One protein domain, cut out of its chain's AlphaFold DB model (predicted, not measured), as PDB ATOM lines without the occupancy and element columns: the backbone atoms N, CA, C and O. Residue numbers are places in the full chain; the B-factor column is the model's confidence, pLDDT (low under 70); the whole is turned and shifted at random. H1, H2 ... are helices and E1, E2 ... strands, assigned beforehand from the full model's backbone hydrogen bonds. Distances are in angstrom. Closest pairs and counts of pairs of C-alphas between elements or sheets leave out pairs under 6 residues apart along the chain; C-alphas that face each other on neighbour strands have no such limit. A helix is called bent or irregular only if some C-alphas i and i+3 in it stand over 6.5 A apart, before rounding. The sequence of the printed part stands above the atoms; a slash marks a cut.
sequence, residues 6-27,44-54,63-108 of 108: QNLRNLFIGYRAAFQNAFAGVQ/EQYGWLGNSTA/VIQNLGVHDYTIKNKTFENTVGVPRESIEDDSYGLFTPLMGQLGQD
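This is residues 6 to 27, 44 to 54 and 63 to 108 of the 108 residues of the protein "Mu-like_gpT domain-containing protein" of Streptococcus mitis (UniProt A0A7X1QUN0). Two helices, H1 and H3, lie side by side as a small head, and a long arm, residues 63 to 80, makes the length. A short pairing outside the named strands ties residues 44 to 45 to residues 73 to 74 of E1 in this arm. The printed part, 79 residues in the order H1, E1, H2, H3, is mostly helix and extended, with a radius of gyration of the C-alphas of 22.9 A and spans of 74 by 22 by 17 A.

Find C-alpha 6 at (18.362, 19.227, -20.057); H1 runs from there to residue 25, 29.0 A. Then come E1, residues 73 to 75, and H2, residues 87 to 91. H3, residues 95 to 107, 19.8 A, ends at (-6.408, 18.264, -6.989); it is only just irregular, C-alphas 97 and 100 being 6.9 A apart.

Look at Phe 23 and Gly 106: H1 and H3 touch there, closest C-alphas 4.2 A apart, running the same way at a steep tilt of 35.1 degrees, only just past shallow. H2 and H3 are close but not clearly touching, closest C-alphas Ser 89 and Tyr 95, 7.4 A. E1 pairs with no named strand. Every O i to N i+4 pair is within hydrogen-bond range in H1 and H2, 5 of 9 in H3.

Two cuts part C-alphas 27 and 44, 25.5 A, and 54 and 63, 11.5 A. The link E1 to H2 is long. Residues 48 to 52, 66 to 72, 93 and 95 have pLDDT under 70.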
ATOM      1  N   GLN A   6      18.478  20.548 -20.674       88.38
ATOM      2  CA  GLN A   6      18.362  19.227 -20.057       88.38
ATOM      3  C   GLN A   6      17.739  19.319 -18.659       88.38
ATOM      4  O   GLN A   6      16.800  18.597 -18.334       88.38
ATOM      5  N   ASN A   7      18.215  20.276 -17.875       84.44
ATOM      6  CA  ASN A   7      17.772  20.578 -16.526       84.44
ATOM      7  C   ASN A   7      16.302  21.022 -16.478       84.44
ATOM      8  O   ASN A   7      15.516  20.480 -15.702       84.44
ATOM      9  N   LEU A   8      15.897  21.924 -17.379       87.56
ATOM     10  CA  LEU A   8      14.497  22.345 -17.505       87.56
ATOM     11  C   LEU A   8      13.577  21.201 -17.954       87.56
ATOM     12  O   LEU A   8      12.447  21.092 -17.479       87.56
ATOM     13  N   ARG A   9      14.053  20.320 -18.844       89.44
ATOM     14  CA  ARG A   9      13.280  19.149 -19.282       89.44
ATOM     15  C   ARG A   9      13.028  18.179 -18.128       89.44
ATOM     16  O   ARG A   9      11.905  17.704 -17.980       89.44
ATOM     17  N   ASN A  10      14.042  17.903 -17.313       88.56
ATOM     18  CA  ASN A  10      13.900  17.026 -16.151       88.56
ATOM     19  C   ASN A  10      12.924  17.612 -15.124       88.56
ATOM     20  O   ASN A  10      12.059  16.892 -14.628       88.56
ATOM     21  N   LEU A  11      13.009  18.923 -14.874       88.56
ATOM     22  CA  LEU A  11      12.079  19.628 -13.993       88.56
ATOM     23  C   LEU A  11      10.632  19.517 -14.489       88.56
ATOM     24  O   LEU A  11       9.738  19.165 -13.723       88.56
ATOM     25  N   PHE A  12      10.410  19.743 -15.785       88.88
ATOM     26  CA  PHE A  12       9.091  19.610 -16.399       88.88
ATOM     27  C   PHE A  12       8.521  18.193 -16.252       88.88
ATOM     28  O   PHE A  12       7.344  18.029 -15.940       88.88
ATOM     29  N   ILE A  13       9.349  17.159 -16.437       92.31
ATOM     30  CA  ILE A  13       8.928  15.767 -16.235       92.31
ATOM     31  C   ILE A  13       8.521  15.532 -14.775       92.31
ATOM     32  O   ILE A  13       7.478  14.923 -14.541       92.31
ATOM     33  N   GLY A  14       9.304  16.033 -13.814       90.50
ATOM     34  CA  GLY A  14       9.008  15.913 -12.385       90.50
ATOM     35  C   GLY A  14       7.698  16.600 -11.995       90.50
ATOM     36  O   GLY A  14       6.842  15.983 -11.366       90.50
ATOM     37  N   TYR A  15       7.494  17.841 -12.437       91.88
ATOM     38  CA  TYR A  15       6.251  18.577 -12.191       91.88
ATOM     39  C   TYR A  15       5.043  17.923 -12.857       91.88
ATOM     40  O   TYR A  15       4.000  17.773 -12.221       91.88
ATOM     41  N   ARG A  16       5.191  17.440 -14.097       91.75
ATOM     42  CA  ARG A  16       4.129  16.686 -14.777       91.75
ATOM     43  C   ARG A  16       3.776  15.406 -14.023       91.75
ATOM     44  O   ARG A  16       2.602  15.071 -13.923       91.75
ATOM     45  N   ALA A  17       4.771  14.695 -13.497       93.50
ATOM     46  CA  ALA A  17       4.537  13.497 -12.697       93.50
ATOM     47  C   ALA A  17       3.798  13.827 -11.390       93.50
ATOM     48  O   ALA A  17       2.846  13.133 -11.050       93.50
ATOM     49  N   ALA A  18       4.184  14.904 -10.697       91.62
ATOM     50  CA  ALA A  18       3.503  15.363  -9.485       91.62
ATOM     51  C   ALA A  18       2.022  15.688  -9.744       91.62
ATOM     52  O   ALA A  18       1.159  15.186  -9.026       91.62
ATOM     53  N   PHE A  19       1.737  16.435 -10.815       93.12
ATOM     54  CA  PHE A  19       0.373  16.735 -11.256       93.12
ATOM     55  C   PHE A  19      -0.418  15.461 -11.575       93.12
ATOM     56  O   PHE A  19      -1.494  15.242 -11.026       93.12
ATOM     57  N   GLN A  20       0.124  14.587 -12.431       93.94
ATOM     58  CA  GLN A  20      -0.577  13.383 -12.889       93.94
ATOM     59  C   GLN A  20      -0.894  12.432 -11.726       93.94
ATOM     60  O   GLN A  20      -1.980  11.856 -11.686       93.94
ATOM     61  N   ASN A  21       0.044  12.278 -10.785       93.62
ATOM     62  CA  ASN A  21      -0.133  11.434  -9.605       93.62
ATOM     63  C   ASN A  21      -1.220  11.984  -8.678       93.62
ATOM     64  O   ASN A  21      -2.037  11.212  -8.183       93.62
ATOM     65  N   ALA A  22      -1.239  13.300  -8.458       91.69
ATOM     66  CA  ALA A  22      -2.277  13.932  -7.657       91.69
ATOM     67  C   ALA A  22      -3.648  13.809  -8.335       91.69
ATOM     68  O   ALA A  22      -4.579  13.318  -7.705       91.69
ATOM     69  N   PHE A  23      -3.734  14.129  -9.630       92.69
ATOM     70  CA  PHE A  23      -4.962  14.051 -10.426       92.69
ATOM     71  C   PHE A  23      -5.570  12.647 -10.460       92.69
ATOM     72  O   PHE A  23      -6.771  12.478 -10.271       92.69
ATOM     73  N   ALA A  24      -4.744  11.613 -10.638       92.94
ATOM     74  CA  ALA A  24      -5.218  10.229 -10.628       92.94
ATOM     75  C   ALA A  24      -5.752   9.780  -9.253       92.94
ATOM     76  O   ALA A  24      -6.550   8.847  -9.183       92.94
ATOM     77  N   GLY A  25      -5.298  10.417  -8.170       88.19
ATOM     78  CA  GLY A  25      -5.721  10.120  -6.804       88.19
ATOM     79  C   GLY A  25      -6.981  10.863  -6.354       88.19
ATOM     80  O   GLY A  25      -7.516  10.529  -5.297       88.19
ATOM     81  N   VAL A  26      -7.467  11.845  -7.122       89.75
ATOM     82  CA  VAL A  26      -8.646  12.635  -6.742       89.75
ATOM     83  C   VAL A  26      -9.896  11.762  -6.759       89.75
ATOM     84  O   VAL A  26     -10.204  11.089  -7.742       89.75
ATOM     85  N   GLN A  27     -10.645  11.805  -5.661       85.62
ATOM     86  CA  GLN A  27     -11.999  11.273  -5.575       85.62
ATOM     87  C   GLN A  27     -12.954  12.459  -5.431       85.62
ATOM     88  O   GLN A  27     -12.960  13.092  -4.379       85.62
ATOM     89  N   GLU A  44     -25.950  21.443 -24.400       77.88
ATOM     90  CA  GLU A  44     -26.929  20.386 -24.169       77.88
ATOM     91  C   GLU A  44     -28.203  20.985 -23.570       77.88
ATOM     92  O   GLU A  44     -28.145  21.782 -22.626       77.88
ATOM     93  N   GLN A  45     -29.354  20.619 -24.134       76.88
ATOM     94  CA  GLN A  45     -30.661  21.104 -23.701       76.88
ATOM     95  C   GLN A  45     -31.391  20.007 -22.926       76.88
ATOM     96  O   GLN A  45     -31.682  18.936 -23.456       76.88
ATOM     97  N   TYR A  46     -31.716  20.289 -21.667       73.75
ATOM     98  CA  TYR A  46     -32.398  19.361 -20.770       73.75
ATOM     99  C   TYR A  46     -33.799  19.879 -20.455       73.75
ATOM    100  O   TYR A  46     -34.055  20.398 -19.373       73.75
ATOM    101  N   GLY A  47     -34.717  19.681 -21.408       72.69
ATOM    102  CA  GLY A  47     -36.125  20.104 -21.325       72.69
ATOM    103  C   GLY A  47     -36.891  19.603 -20.090       72.69
ATOM    104  O   GLY A  47     -37.917  20.163 -19.704       72.69
ATOM    105  N   TRP A  48     -36.393  18.517 -19.496       68.81
ATOM    106  CA  TRP A  48     -36.958  17.839 -18.335       68.81
ATOM    107  C   TRP A  48     -36.380  18.313 -16.998       68.81
ATOM    108  O   TRP A  48     -36.940  17.988 -15.950       68.81
ATOM    109  N   LEU A  49     -35.265  19.050 -16.998       69.06
ATOM    110  CA  LEU A  49     -34.614  19.485 -15.767       69.06
ATOM    111  C   LEU A  49     -35.502  20.529 -15.074       69.06
ATOM    112  O   LEU A  49     -35.779  21.588 -15.629       69.06
ATOM    113  N   GLY A  50     -35.974  20.214 -13.866       63.47
ATOM    114  CA  GLY A  50     -36.957  21.031 -13.144       63.47
ATOM    115  C   GLY A  50     -38.407  20.556 -13.294       63.47
ATOM    116  O   GLY A  50     -39.264  21.000 -12.532       63.47
ATOM    117  N   ASN A  51     -38.682  19.594 -14.182       69.06
ATOM    118  CA  ASN A  51     -39.971  18.915 -14.193       69.06
ATOM    119  C   ASN A  51     -40.009  17.871 -13.087       69.06
ATOM    120  O   ASN A  51     -39.302  16.866 -13.135       69.06
ATOM    121  N   SER A  52     -40.864  18.097 -12.098       65.62
ATOM    122  CA  SER A  52     -41.097  17.149 -11.019       65.62
ATOM    123  C   SER A  52     -42.574  16.790 -10.952       65.62
ATOM    124  O   SER A  52     -43.442  17.601 -11.276       65.62
ATOM    125  N   THR A  53     -42.849  15.564 -10.517       75.50
ATOM    126  CA  THR A  53     -44.192  15.145 -10.107       75.50
ATOM    127  C   THR A  53     -44.189  14.975  -8.599       75.50
ATOM    128  O   THR A  53     -43.188  14.555  -8.018       75.50
ATOM    129  N   ALA A  54     -45.298  15.304  -7.949       77.81
ATOM    130  CA  ALA A  54     -45.442  15.078  -6.518       77.81
ATOM    131  C   ALA A  54     -46.117  13.727  -6.269       77.81
ATOM    132  O   ALA A  54     -47.075  13.365  -6.959       77.81
ATOM    133  N   VAL A  63     -54.476   9.780 -12.255       81.19
ATOM    134  CA  VAL A  63     -54.258  11.115 -12.826       81.19
ATOM    135  C   VAL A  63     -52.817  11.246 -13.294       81.19
ATOM    136  O   VAL A  63     -51.883  11.028 -12.524       81.19
ATOM    137  N   ILE A  64     -52.648  11.610 -14.564       79.88
ATOM    138  CA  ILE A  64     -51.345  11.882 -15.173       79.88
ATOM    139  C   ILE A  64     -50.990  13.341 -14.878       79.88
ATOM    140  O   ILE A  64     -51.721  14.250 -15.267       79.88
ATOM    141  N   GLN A  65     -49.885  13.567 -14.167       75.88
ATOM    142  CA  GLN A  65     -49.358  14.913 -13.945       75.88
ATOM    143  C   GLN A  65     -48.634  15.365 -15.215       75.88
ATOM    144  O   GLN A  65     -47.736  14.672 -15.691       75.88
ATOM    145  N   ASN A  66     -49.054  16.495 -15.784       67.06
ATOM    146  CA  ASN A  66     -48.414  17.042 -16.974       67.06
ATOM    147  C   ASN A  66     -47.099  17.721 -16.577       67.06
ATOM    148  O   ASN A  66     -47.094  18.600 -15.715       67.06
ATOM    149  N   LEU A  67     -45.997  17.304 -17.190       62.69
ATOM    150  CA  LEU A  67     -44.690  17.919 -16.987       62.69
ATOM    151  C   LEU A  67     -44.664  19.225 -17.795       62.69
ATOM    152  O   LEU A  67     -45.054  19.230 -18.963       62.69
ATOM    153  N   GLY A  68     -44.229  20.333 -17.188       60.88
ATOM    154  CA  GLY A  68     -43.894  21.540 -17.950       60.88
ATOM    155  C   GLY A  68     -42.776  21.237 -18.952       60.88
ATOM    156  O   GLY A  68     -42.198  20.163 -18.933       60.88
ATOM    157  N   VAL A  69     -42.439  22.134 -19.867       58.06
ATOM    158  CA  VAL A  69     -41.180  22.005 -20.619       58.06
ATOM    159  C   VAL A  69     -40.376  23.242 -20.277       58.06
ATOM    160  O   VAL A  69     -40.831  24.357 -20.525       58.06
ATOM    161  N   HIS A  70     -39.227  23.047 -19.637       61.41
ATOM    162  CA  HIS A  70     -38.332  24.136 -19.268       61.41
ATOM    163  C   HIS A  70     -37.130  24.128 -20.206       61.41
ATOM    164  O   HIS A  70     -36.429  23.129 -20.297       61.41
ATOM    165  N   ASP A  71     -36.845  25.246 -20.876       63.16
ATOM    166  CA  ASP A  71     -35.663  25.376 -21.736       63.16
ATOM    167  C   ASP A  71     -34.391  25.591 -20.907       63.16
ATOM    168  O   ASP A  71     -33.826  26.686 -20.839       63.16
ATOM    169  N   TYR A  72     -33.924  24.530 -20.252       69.81
ATOM    170  CA  TYR A  72     -32.646  24.544 -19.555       69.81
ATOM    171  C   TYR A  72     -31.519  24.173 -20.522       69.81
ATOM    172  O   TYR A  72     -31.451  23.044 -21.005       69.81
ATOM    173  N   THR A  73     -30.628  25.123 -20.812       77.69
ATOM    174  CA  THR A  73     -29.472  24.908 -21.698       77.69
ATOM    175  C   THR A  73     -28.172  25.021 -20.914       77.69
ATOM    176  O   THR A  73     -27.865  26.078 -20.357       77.69
ATOM    177  N   ILE A  74     -27.373  23.957 -20.925       79.06
ATOM    178  CA  ILE A  74     -26.024  23.942 -20.360       79.06
ATOM    179  C   ILE A  74     -25.039  24.197 -21.499       79.06
ATOM    180  O   ILE A  74     -24.967  23.424 -22.450       79.06
ATOM    181  N   LYS A  75     -24.290  25.298 -21.416       83.19
ATOM    182  CA  LYS A  75     -23.239  25.646 -22.385       83.19
ATOM    183  C   LYS A  75     -21.877  25.217 -21.856       83.19
ATOM    184  O   LYS A  75     -21.587  25.435 -20.678       83.19
ATOM    185  N   ASN A  76     -21.036  24.678 -22.736       84.44
ATOM    186  CA  ASN A  76     -19.659  24.341 -22.384       84.44
ATOM    187  C   ASN A  76     -18.888  25.609 -21.983       84.44
ATOM    188  O   ASN A  76     -19.019  26.659 -22.615       84.44
ATOM    189  N   LYS A  77     -18.085  25.505 -20.920       86.25
ATOM    190  CA  LYS A  77     -17.211  26.574 -20.427       86.25
ATOM    191  C   LYS A  77     -15.763  26.110 -20.507       86.25
ATOM    192  O   LYS A  77     -15.465  24.956 -20.215       86.25
ATOM    193  N   THR A  78     -14.879  27.011 -20.909       86.88
ATOM    194  CA  THR A  78     -13.431  26.795 -20.892       86.88
ATOM    195  C   THR A  78     -12.866  27.256 -19.555       86.88
ATOM    196  O   THR A  78     -13.230  28.334 -19.083       86.88
ATOM    197  N   PHE A  79     -11.970  26.464 -18.971       84.62
ATOM    198  CA  PHE A  79     -11.310  26.759 -17.700       84.62
ATOM    199  C   PHE A  79      -9.793  26.701 -17.883       84.62
ATOM    200  O   PHE A  79      -9.299  25.924 -18.701       84.62
ATOM    201  N   GLU A  80      -9.067  27.523 -17.132       87.06
ATOM    202  CA  GLU A  80      -7.606  27.571 -17.131       87.06
ATOM    203  C   GLU A  80      -7.111  27.745 -15.693       87.06
ATOM    204  O   GLU A  80      -7.652  28.559 -14.945       87.06
ATOM    205  N   ASN A  81      -6.068  26.999 -15.333       85.31
ATOM    206  CA  ASN A  81      -5.304  27.194 -14.108       85.31
ATOM    207  C   ASN A  81      -3.812  27.039 -14.443       85.31
ATOM    208  O   ASN A  81      -3.316  25.928 -14.627       85.31
ATOM    209  N   THR A  82      -3.119  28.168 -14.601       87.62
ATOM    210  CA  THR A  82      -1.726  28.225 -15.064       87.62
ATOM    211  C   THR A  82      -0.822  28.727 -13.942       87.62
ATOM    212  O   THR A  82      -1.084  29.771 -13.346       87.62
ATOM    213  N   VAL A  83       0.283  28.019 -13.685       85.88
ATOM    214  CA  VAL A  83       1.253  28.355 -12.628       85.88
ATOM    215  C   VAL A  83       2.623  28.676 -13.209       85.88
ATOM    216  O   VAL A  83       3.165  27.934 -14.028       85.88
ATOM    217  N   GLY A  84       3.202  29.786 -12.747       86.81
ATOM    218  CA  GLY A  84       4.572  30.193 -13.049       86.81
ATOM    219  C   GLY A  84       5.528  29.870 -11.901       86.81
ATOM    220  O   GLY A  84       5.183  30.046 -10.735       86.81
ATOM    221  N   VAL A  85       6.746  29.438 -12.233       86.00
ATOM    222  CA  VAL A  85       7.846  29.269 -11.271       86.00
ATOM    223  C   VAL A  85       8.926  30.308 -11.583       86.00
ATOM    224  O   VAL A  85       9.366  30.365 -12.737       86.00
ATOM    225  N   PRO A  86       9.356  31.131 -10.606       87.81
ATOM    226  CA  PRO A  86      10.409  32.116 -10.820       87.81
ATOM    227  C   PRO A  86      11.716  31.464 -11.269       87.81
ATOM    228  O   PRO A  86      12.072  30.366 -10.828       87.81
ATOM    229  N   ARG A  87      12.453  32.161 -12.136       86.12
ATOM    230  CA  ARG A  87      13.747  31.684 -12.633       86.12
ATOM    231  C   ARG A  87      14.752  31.563 -11.494       86.12
ATOM    232  O   ARG A  87      15.484  30.587 -11.431       86.12
ATOM    233  N   GLU A  88      14.759  32.537 -10.601       86.56
ATOM    234  CA  GLU A  88      15.676  32.630  -9.471       86.56
ATOM    235  C   GLU A  88      15.520  31.399  -8.571       86.56
ATOM    236  O   GLU A  88      16.494  30.754  -8.211       86.56
ATOM    237  N   SER A  89      14.280  30.958  -8.334       82.50
ATOM    238  CA  SER A  89      14.010  29.744  -7.557       82.50
ATOM    239  C   SER A  89      14.481  28.455  -8.245       82.50
ATOM    240  O   SER A  89      14.770  27.461  -7.578       82.50
ATOM    241  N   ILE A  90      14.566  28.462  -9.579       81.38
ATOM    242  CA  ILE A  90      15.184  27.389 -10.369       81.38
ATOM    243  C   ILE A  90      16.713  27.491 -10.253       81.38
ATOM    244  O   ILE A  90      17.388  26.478 -10.094       81.38
ATOM    245  N   GLU A  91      17.295  28.683 -10.311       81.94
ATOM    246  CA  GLU A  91      18.744  28.880 -10.170       81.94
ATOM    247  C   GLU A  91      19.246  28.498  -8.769       81.94
ATOM    248  O   GLU A  91      20.303  27.873  -8.661       81.94
ATOM    249  N   ASP A  92      18.440  28.730  -7.735       82.38
ATOM    250  CA  ASP A  92      18.738  28.424  -6.329       82.38
ATOM    251  C   ASP A  92      18.477  26.955  -5.932       82.38
ATOM    252  O   ASP A  92      18.520  26.613  -4.753       82.38
ATOM    253  N   ASP A  93      18.209  26.063  -6.899       68.56
ATOM    254  CA  ASP A  93      18.019  24.611  -6.681       68.56
ATOM    255  C   ASP A  93      16.825  24.259  -5.762       68.56
ATOM    256  O   ASP A  93      16.754  23.193  -5.150       68.56
ATOM    257  N   SER A  94      15.825  25.143  -5.689       70.38
ATOM    258  CA  SER A  94      14.628  24.974  -4.848       70.38
ATOM    259  C   SER A  94      13.510  24.170  -5.535       70.38
ATOM    260  O   SER A  94      12.322  24.400  -5.309       70.38
ATOM    261  N   TYR A  95      13.858  23.203  -6.387       66.88
ATOM    262  CA  TYR A  95      12.912  22.470  -7.247       66.88
ATOM    263  C   TYR A  95      11.861  21.656  -6.487       66.88
ATOM    264  O   TYR A  95      10.691  21.605  -6.872       66.88
ATOM    265  N   GLY A  96      12.264  21.023  -5.383       71.88
ATOM    266  CA  GLY A  96      11.360  20.232  -4.545       71.88
ATOM    267  C   GLY A  96      10.276  21.076  -3.868       71.88
ATOM    268  O   GLY A  96       9.199  20.561  -3.580       71.88
ATOM    269  N   LEU A  97      10.518  22.379  -3.680       82.81
ATOM    270  CA  LEU A  97       9.617  23.285  -2.965       82.81
ATOM    271  C   LEU A  97       8.277  23.477  -3.685       82.81
ATOM    272  O   LEU A  97       7.244  23.592  -3.036       82.81
ATOM    273  N   PHE A  98       8.287  23.479  -5.020       85.19
ATOM    274  CA  PHE A  98       7.078  23.668  -5.829       85.19
ATOM    275  C   PHE A  98       6.401  22.351  -6.212       85.19
ATOM    276  O   PHE A  98       5.327  22.363  -6.805       85.19
ATOM    277  N   THR A  99       6.984  21.202  -5.861       86.44
ATOM    278  CA  THR A  99       6.361  19.898  -6.136       86.44
ATOM    279  C   THR A  99       4.972  19.770  -5.485       86.44
ATOM    280  O   THR A  99       4.049  19.351  -6.185       86.44
ATOM    281  N   PRO A 100       4.754  20.188  -4.218       88.75
ATOM    282  CA  PRO A 100       3.419  20.222  -3.619       88.75
ATOM    283  C   PRO A 100       2.443  21.143  -4.355       88.75
ATOM    284  O   PRO A 100       1.285  20.780  -4.508       88.75
ATOM    285  N   LEU A 101       2.909  22.291  -4.865       89.25
ATOM    286  CA  LEU A 101       2.081  23.216  -5.647       89.25
ATOM    287  C   LEU A 101       1.593  22.559  -6.947       89.25
ATOM    288  O   LEU A 101       0.420  22.651  -7.285       89.25
ATOM    289  N   MET A 102       2.473  21.838  -7.649       91.44
ATOM    290  CA  MET A 102       2.102  21.091  -8.860       91.44
ATOM    291  C   MET A 102       1.165  19.919  -8.555       91.44
ATOM    292  O   MET A 102       0.318  19.580  -9.377       91.44
ATOM    293  N   GLY A 103       1.304  19.308  -7.376       89.81
ATOM    294  CA  GLY A 103       0.356  18.316  -6.877       89.81
ATOM    295  C   GLY A 103      -1.015  18.928  -6.581       89.81
ATOM    296  O   GLY A 103      -2.024  18.366  -6.990       89.81
ATOM    297  N   GLN A 104      -1.059  20.099  -5.944       89.12
ATOM    298  CA  GLN A 104      -2.306  20.816  -5.674       89.12
ATOM    299  C   GLN A 104      -3.053  21.159  -6.967       89.12
ATOM    300  O   GLN A 104      -4.253  20.939  -7.035       89.12
ATOM    301  N   LEU A 105      -2.348  21.568  -8.026       90.75
ATOM    302  CA  LEU A 105      -2.971  21.783  -9.339       90.75
ATOM    303  C   LEU A 105      -3.677  20.549  -9.903       90.75
ATOM    304  O   LEU A 105      -4.587  20.696 -10.704       90.75
ATOM    305  N   GLY A 106      -3.231  19.343  -9.545       87.38
ATOM    306  CA  GLY A 106      -3.916  18.113  -9.935       87.38
ATOM    307  C   GLY A 106      -5.141  17.802  -9.073       87.38
ATOM    308  O   GLY A 106      -5.937  16.961  -9.471       87.38
ATOM    309  N   GLN A 107      -5.269  18.426  -7.900       85.75
ATOM    310  CA  GLN A 107      -6.408  18.264  -6.989       85.75
ATOM    311  C   GLN A 107      -7.514  19.296  -7.215       85.75
ATOM    312  O   GLN A 107      -8.677  18.974  -6.972       85.75
ATOM    313  N   ASP A 108      -7.135  20.499  -7.643       80.56
ATOM    314  CA  ASP A 108      -8.042  21.595  -8.002       80.56
ATOM    315  C   ASP A 108      -8.793  21.316  -9.321       80.56
ATOM    316  O   ASP A 108     -10.011  21.617  -9.377       80.56
TER     317      ASP A 108